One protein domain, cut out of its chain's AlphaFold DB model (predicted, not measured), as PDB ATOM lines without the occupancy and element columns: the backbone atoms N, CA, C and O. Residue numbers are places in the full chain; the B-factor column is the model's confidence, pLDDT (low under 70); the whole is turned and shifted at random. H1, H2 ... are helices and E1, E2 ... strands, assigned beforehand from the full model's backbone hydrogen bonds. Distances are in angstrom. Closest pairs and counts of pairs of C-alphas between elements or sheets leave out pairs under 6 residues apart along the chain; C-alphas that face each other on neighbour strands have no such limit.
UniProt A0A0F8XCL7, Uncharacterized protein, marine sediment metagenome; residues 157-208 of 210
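This is residues 157 to 208 of the 210 residues of an uncharacterized protein of marine sediment metagenome (UniProt A0A0F8XCL7). A two-stranded hairpin, E1 and E2, makes one end of an elongated body and H2 the other; between them H1 and H3 cross steeply, and H3 packs on E1. The printed part has 52 residues, in the order E1, E2, H1, H2, H3, with an antiparallel sheet E1 - E2. It is mostly helix and compact, with a radius of gyration of the C-alphas of 10.5 A and spans of 31 by 17 by 15 A.

E1, residues 157 to 159, begins at C-alpha (31.633, -55.625, 27.690); E2 is residues 162 to 165. H1 is residues 166 to 172, and H2 residues 179 to 186. H3, residues 195 to 207, measures 17.9 A and ends at C-alpha (36.880, -55.560, 36.284).

In the hairpin, N 157 and O 164 are 2.8 A apart, within hydrogen-bond range. The closest C-alphas of E1 and H3, Trp 157 and His 203, are 6.6 A apart. H1 touches H3, closest at C-alphas Ser 166 and Ala 199, 5.2 A, at a steep tilt of 56 degrees. H2 is apart from H1 and H3. In H1, H2 and H3 every O i to N i+4 pair is within hydrogen-bond range.

The farthest C-alphas, Gly 161 and Ser 187, are 30.6 A apart. The printed part has no cut and no long link. Residues 191 to 193 have pLDDT under 70.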
ATOM      1  N   TRP A 157      30.919 -55.711  26.425       78.31
ATOM      2  CA  TRP A 157      31.633 -55.625  27.690       78.31
ATOM      3  C   TRP A 157      30.633 -55.814  28.820       78.31
ATOM      4  O   TRP A 157      29.599 -55.151  28.831       78.31
ATOM      5  N   GLU A 158      30.917 -56.723  29.744       82.62
ATOM      6  CA  GLU A 158      30.071 -56.948  30.915       82.62
ATOM      7  C   GLU A 158      30.704 -56.279  32.136       82.62
ATOM      8  O   GLU A 158      31.841 -56.594  32.489       82.62
ATOM      9  N   VAL A 159      29.978 -55.347  32.754       77.12
ATOM     10  CA  VAL A 159      30.363 -54.653  33.992       77.12
ATOM     11  C   VAL A 159      29.177 -54.741  34.944       77.12
ATOM     12  O   VAL A 159      28.065 -54.382  34.564       77.12
ATOM     13  N   ASP A 160      29.392 -55.271  36.150       78.25
ATOM     14  CA  ASP A 160      28.371 -55.410  37.203       78.25
ATOM     15  C   ASP A 160      27.054 -56.073  36.747       78.25
ATOM     16  O   ASP A 160      25.956 -55.702  37.162       78.25
ATOM     17  N   GLY A 161      27.152 -57.073  35.864       74.75
ATOM     18  CA  GLY A 161      26.000 -57.802  35.319       74.75
ATOM     19  C   GLY A 161      25.213 -57.045  34.241       74.75
ATOM     20  O   GLY A 161      24.188 -57.542  33.768       74.75
ATOM     21  N   GLN A 162      25.680 -55.868  33.817       79.25
ATOM     22  CA  GLN A 162      25.145 -55.120  32.684       79.25
ATOM     23  C   GLN A 162      26.051 -55.281  31.457       79.25
ATOM     24  O   GLN A 162      27.270 -55.142  31.527       79.25
ATOM     25  N   SER A 163      25.445 -55.574  30.304       80.12
ATOM     26  CA  SER A 163      26.143 -55.658  29.018       80.12
ATOM     27  C   SER A 163      26.136 -54.310  28.298       80.12
ATOM     28  O   SER A 163      25.077 -53.716  28.105       80.12
ATOM     29  N   PHE A 164      27.306 -53.881  27.837       78.25
ATOM     30  CA  PHE A 164      27.524 -52.657  27.071       78.25
ATOM     31  C   PHE A 164      28.140 -52.976  25.714       78.25
ATOM     32  O   PHE A 164      28.982 -53.862  25.591       78.25
ATOM     33  N   THR A 165      27.808 -52.211  24.683       82.81
ATOM     34  CA  THR A 165      28.660 -52.107  23.493       82.81
ATOM     35  C   THR A 165      29.913 -51.278  23.791       82.81
ATOM     36  O   THR A 165      29.982 -50.551  24.778       82.81
ATOM     37  N   SER A 166      30.922 -51.329  22.915       81.31
ATOM     38  CA  SER A 166      32.150 -50.529  23.091       81.31
ATOM     39  C   SER A 166      31.872 -49.027  23.169       81.31
ATOM     40  O   SER A 166      32.538 -48.319  23.913       81.31
ATOM     41  N   ARG A 167      30.876 -48.542  22.419       82.00
ATOM     42  CA  ARG A 167      30.466 -47.139  22.458       82.00
ATOM     43  C   ARG A 167      29.723 -46.805  23.747       82.00
ATOM     44  O   ARG A 167      30.070 -45.819  24.378       82.00
ATOM     45  N   GLU A 168      28.754 -47.626  24.142       84.19
ATOM     46  CA  GLU A 168      27.976 -47.399  25.367       84.19
ATOM     47  C   GLU A 168      28.858 -47.445  26.617       84.19
ATOM     48  O   GLU A 168      28.660 -46.640  27.520       84.19
ATOM     49  N   LEU A 169      29.867 -48.324  26.656       85.81
ATOM     50  CA  LEU A 169      30.823 -48.365  27.764       85.81
ATOM     51  C   LEU A 169      31.659 -47.078  27.829       85.81
ATOM     52  O   LEU A 169      31.851 -46.520  28.903       85.81
ATOM     53  N   ILE A 170      32.137 -46.582  26.683       86.81
ATOM     54  CA  ILE A 170      32.894 -45.324  26.627       86.81
ATOM     55  C   ILE A 170      32.004 -44.124  26.988       86.81
ATOM     56  O   ILE A 170      32.461 -43.233  27.691       86.81
ATOM     57  N   GLU A 171      30.746 -44.098  26.540       87.50
ATOM     58  CA  GLU A 171      29.783 -43.039  26.883       87.50
ATOM     59  C   GLU A 171      29.446 -43.043  28.382       87.50
ATOM     60  O   GLU A 171      29.389 -41.978  28.995       87.50
ATOM     61  N   ALA A 172      29.271 -44.223  28.985       87.69
ATOM     62  CA  ALA A 172      28.980 -44.372  30.411       87.69
ATOM     63  C   ALA A 172      30.175 -44.029  31.318       87.69
ATOM     64  O   ALA A 172      29.972 -43.600  32.451       87.69
ATOM     65  N   HIS A 173      31.402 -44.187  30.812       88.56
ATOM     66  CA  HIS A 173      32.651 -43.987  31.554       88.56
ATOM     67  C   HIS A 173      33.581 -42.985  30.857       88.56
ATOM     68  O   HIS A 173      34.803 -43.161  30.785       88.56
ATOM     69  N   ALA A 174      32.998 -41.921  30.295       85.75
ATOM     70  CA  ALA A 174      33.740 -40.901  29.560       85.75
ATOM     71  C   ALA A 174      34.773 -40.180  30.443       85.75
ATOM     72  O   ALA A 174      35.755 -39.642  29.929       85.75
ATOM     73  N   ASP A 175      34.589 -40.192  31.766       86.81
ATOM     74  CA  ASP A 175      35.508 -39.709  32.800       86.81
ATOM     75  C   ASP A 175      36.826 -40.503  32.849       86.81
ATOM     76  O   ASP A 175      37.882 -39.933  33.129       86.81
ATOM     77  N   MET A 176      36.799 -41.780  32.464       87.69
ATOM     78  CA  MET A 176      37.975 -42.650  32.455       87.69
ATOM     79  C   MET A 176      38.843 -42.483  31.203       87.69
ATOM     80  O   MET A 176      39.926 -43.068  31.142       87.69
ATOM     81  N   LEU A 177      38.399 -41.717  30.200       87.25
ATOM     82  CA  LEU A 177      39.166 -41.437  28.982       87.25
ATOM     83  C   LEU A 177      40.397 -40.565  29.255       87.25
ATOM     84  O   LEU A 177      40.368 -39.642  30.066       87.25
ATOM     85  N   THR A 178      41.471 -40.817  28.503       85.56
ATOM     86  CA  THR A 178      42.609 -39.883  28.442       85.56
ATOM     87  C   THR A 178      42.202 -38.593  27.729       85.56
ATOM     88  O   THR A 178      41.372 -38.639  26.819       85.56
ATOM     89  N   ASP A 179      42.825 -37.460  28.066       84.56
ATOM     90  CA  ASP A 179      42.485 -36.147  27.486       84.56
ATOM     91  C   ASP A 179      42.488 -36.157  25.949       84.56
ATOM     92  O   ASP A 179      41.573 -35.644  25.309       84.56
ATOM     93  N   LYS A 180      43.469 -36.844  25.350       82.50
ATOM     94  CA  LYS A 180      43.597 -36.982  23.893       82.50
ATOM     95  C   LYS A 180      42.467 -37.804  23.265       82.50
ATOM     96  O   LYS A 180      42.011 -37.497  22.168       82.50
ATOM     97  N   VAL A 181      42.026 -38.876  23.923       84.50
ATOM     98  CA  VAL A 181      40.915 -39.697  23.415       84.50
ATOM     99  C   VAL A 181      39.585 -38.981  23.629       84.50
ATOM    100  O   VAL A 181      38.737 -39.034  22.743       84.50
ATOM    101  N   ARG A 182      39.430 -38.255  24.742       85.62
ATOM    102  CA  ARG A 182      38.254 -37.423  25.022       85.62
ATOM    103  C   ARG A 182      38.065 -36.342  23.956       85.62
ATOM    104  O   ARG A 182      36.991 -36.256  23.379       85.62
ATOM    105  N   GLU A 183      39.128 -35.628  23.582       83.19
ATOM    106  CA  GLU A 183      39.087 -34.633  22.495       83.19
ATOM    107  C   GLU A 183      38.607 -35.238  21.156       83.19
ATOM    108  O   GLU A 183      37.783 -34.664  20.437       83.19
ATOM    109  N   HIS A 184      39.089 -36.434  20.806       84.19
ATOM    110  CA  HIS A 184      38.657 -37.136  19.592       84.19
ATOM    111  C   HIS A 184      37.235 -37.700  19.683       84.19
ATOM    112  O   HIS A 184      36.539 -37.770  18.668       84.19
ATOM    113  N   PHE A 185      36.810 -38.107  20.877       83.50
ATOM    114  CA  PHE A 185      35.465 -38.595  21.144       83.50
ATOM    115  C   PHE A 185      34.437 -37.460  21.018       83.50
ATOM    116  O   PHE A 185      33.485 -37.589  20.248       83.50
ATOM    117  N   ASP A 186      34.691 -36.319  21.662       83.06
ATOM    118  CA  ASP A 186      33.811 -35.142  21.656       83.06
ATOM    119  C   ASP A 186      33.698 -34.507  20.261       83.06
ATOM    120  O   ASP A 186      32.637 -34.028  19.861       83.06
ATOM    121  N   SER A 187      34.777 -34.558  19.471       81.44
ATOM    122  CA  SER A 187      34.779 -34.105  18.071       81.44
ATOM    123  C   SER A 187      34.137 -35.097  17.089       81.44
ATOM    124  O   SER A 187      34.070 -34.820  15.889       81.44
ATOM    125  N   GLY A 188      33.678 -36.265  17.557       78.44
ATOM    126  CA  GLY A 188      33.089 -37.312  16.716       78.44
ATOM    127  C   GLY A 188      34.085 -37.971  15.753       78.44
ATOM    128  O   GLY A 188      33.686 -38.665  14.811       78.44
ATOM    129  N   ASN A 189      35.391 -37.775  15.962       77.94
ATOM    130  CA  ASN A 189      36.451 -38.314  15.117       77.94
ATOM    131  C   ASN A 189      36.855 -39.731  15.554       77.94
ATOM    132  O   ASN A 189      38.002 -40.011  15.907       77.94
ATOM    133  N   PHE A 190      35.912 -40.670  15.458       73.12
ATOM    134  CA  PHE A 190      36.101 -42.080  15.838       73.12
ATOM    135  C   PHE A 190      37.111 -42.849  14.963       73.12
ATOM    136  O   PHE A 190      37.327 -44.040  15.164       73.12
ATOM    137  N   ARG A 191      37.716 -42.200  13.957       69.69
ATOM    138  CA  ARG A 191      38.819 -42.761  13.158       69.69
ATOM    139  C   ARG A 191      40.185 -42.518  13.796       69.69
ATOM    140  O   ARG A 191      41.130 -43.219  13.450       69.69
ATOM    141  N   ALA A 192      40.294 -41.533  14.688       68.25
ATOM    142  CA  ALA A 192      41.549 -41.160  15.332       68.25
ATOM    143  C   ALA A 192      41.977 -42.141  16.438       68.25
ATOM    144  O   ALA A 192      43.128 -42.116  16.868       68.25
ATOM    145  N   PHE A 193      41.077 -43.023  16.885       69.50
ATOM    146  CA  PHE A 193      41.349 -44.029  17.907       69.50
ATOM    147  C   PHE A 193      40.472 -45.274  17.717       69.50
ATOM    148  O   PHE A 193      39.461 -45.248  17.019       69.50
ATOM    149  N   SER A 194      40.869 -46.392  18.328       79.75
ATOM    150  CA  SER A 194      40.091 -47.634  18.287       79.75
ATOM    151  C   SER A 194      39.126 -47.694  19.469       79.75
ATOM    152  O   SER A 194      39.560 -47.911  20.599       79.75
ATOM    153  N   MET A 195      37.821 -47.571  19.201       78.94
ATOM    154  CA  MET A 195      36.776 -47.701  20.230       78.94
ATOM    155  C   MET A 195      36.838 -49.048  20.959       78.94
ATOM    156  O   MET A 195      36.592 -49.117  22.154       78.94
ATOM    157  N   THR A 196      37.198 -50.128  20.264       79.25
ATOM    158  CA  THR A 196      37.286 -51.455  20.884       79.25
ATOM    159  C   THR A 196      38.440 -51.546  21.879       79.25
ATOM    160  O   THR A 196      38.242 -52.075  22.961       79.25
ATOM    161  N   ARG A 197      39.618 -50.992  21.556       81.81
ATOM    162  CA  ARG A 197      40.769 -51.009  22.482       81.81
ATOM    163  C   ARG A 197      40.559 -50.098  23.684       81.81
ATOM    164  O   ARG A 197      41.012 -50.413  24.776       81.81
ATOM    165  N   GLU A 198      39.890 -48.969  23.478       85.94
ATOM    166  CA  GLU A 198      39.608 -48.050  24.577       85.94
ATOM    167  C   GLU A 198      38.574 -48.641  25.539       85.94
ATOM    168  O   GLU A 198      38.763 -48.594  26.752       85.94
ATOM    169  N   ALA A 199      37.536 -49.280  25.001       84.38
ATOM    170  CA  ALA A 199      36.564 -50.000  25.807       84.38
ATOM    171  C   ALA A 199      37.190 -51.209  26.531       84.38
ATOM    172  O   ALA A 199      36.867 -51.436  27.687       84.38
ATOM    173  N   GLU A 200      38.144 -51.918  25.914       84.69
ATOM    174  CA  GLU A 200      38.925 -52.985  26.566       84.69
ATOM    175  C   GLU A 200      39.720 -52.468  27.769       84.69
ATOM    176  O   GLU A 200      39.751 -53.105  28.818       84.69
ATOM    177  N   ARG A 201      40.328 -51.282  27.648       88.62
ATOM    178  CA  ARG A 201      41.071 -50.647  28.741       88.62
ATOM    179  C   ARG A 201      40.149 -50.224  29.887       88.62
ATOM    180  O   ARG A 201      40.476 -50.479  31.042       88.62
ATOM    181  N   ILE A 202      39.030 -49.566  29.575       87.81
ATOM    182  CA  ILE A 202      38.029 -49.148  30.571       87.81
ATOM    183  C   ILE A 202      37.447 -50.377  31.270       87.81
ATOM    184  O   ILE A 202      37.425 -50.428  32.494       87.81
ATOM    185  N   HIS A 203      37.045 -51.393  30.502       86.75
ATOM    186  CA  HIS A 203      36.548 -52.661  31.035       86.75
ATOM    187  C   HIS A 203      37.579 -53.340  31.934       86.75
ATOM    188  O   HIS A 203      37.238 -53.758  33.037       86.75
ATOM    189  N   GLY A 204      38.843 -53.367  31.504       84.56
ATOM    190  CA  GLY A 204      39.967 -53.815  32.314       84.56
ATOM    191  C   GLY A 204      40.006 -53.096  33.656       84.56
ATOM    192  O   GLY A 204      39.944 -53.760  34.671       84.56
ATOM    193  N   LEU A 205      39.988 -51.762  33.687       85.50
ATOM    194  CA  LEU A 205      39.997 -50.987  34.938       85.50
ATOM    195  C   LEU A 205      38.770 -51.216  35.834       85.50
ATOM    196  O   LEU A 205      38.888 -51.118  37.051       85.50
ATOM    197  N   LEU A 206      37.605 -51.490  35.246       85.00
ATOM    198  CA  LEU A 206      36.363 -51.737  35.985       85.00
ATOM    199  C   LEU A 206      36.279 -53.165  36.545       85.00
ATOM    200  O   LEU A 206      35.588 -53.388  37.532       85.00
ATOM    201  N   THR A 207      36.967 -54.130  35.925       81.88
ATOM    202  CA  THR A 207      36.880 -55.560  36.284       81.88
ATOM    203  C   THR A 207      38.154 -56.135  36.899       81.88
ATOM    204  O   THR A 207      38.091 -57.115  37.642       81.88
ATOM    205  N   SER A 208      39.314 -55.527  36.645       70.12
ATOM    206  CA  SER A 208      40.543 -55.766  37.396       70.12
ATOM    207  C   SER A 208      40.428 -54.994  38.706       70.12
ATOM    208  O   SER A 208      40.755 -53.810  38.763       70.12
TER     209      SER A 208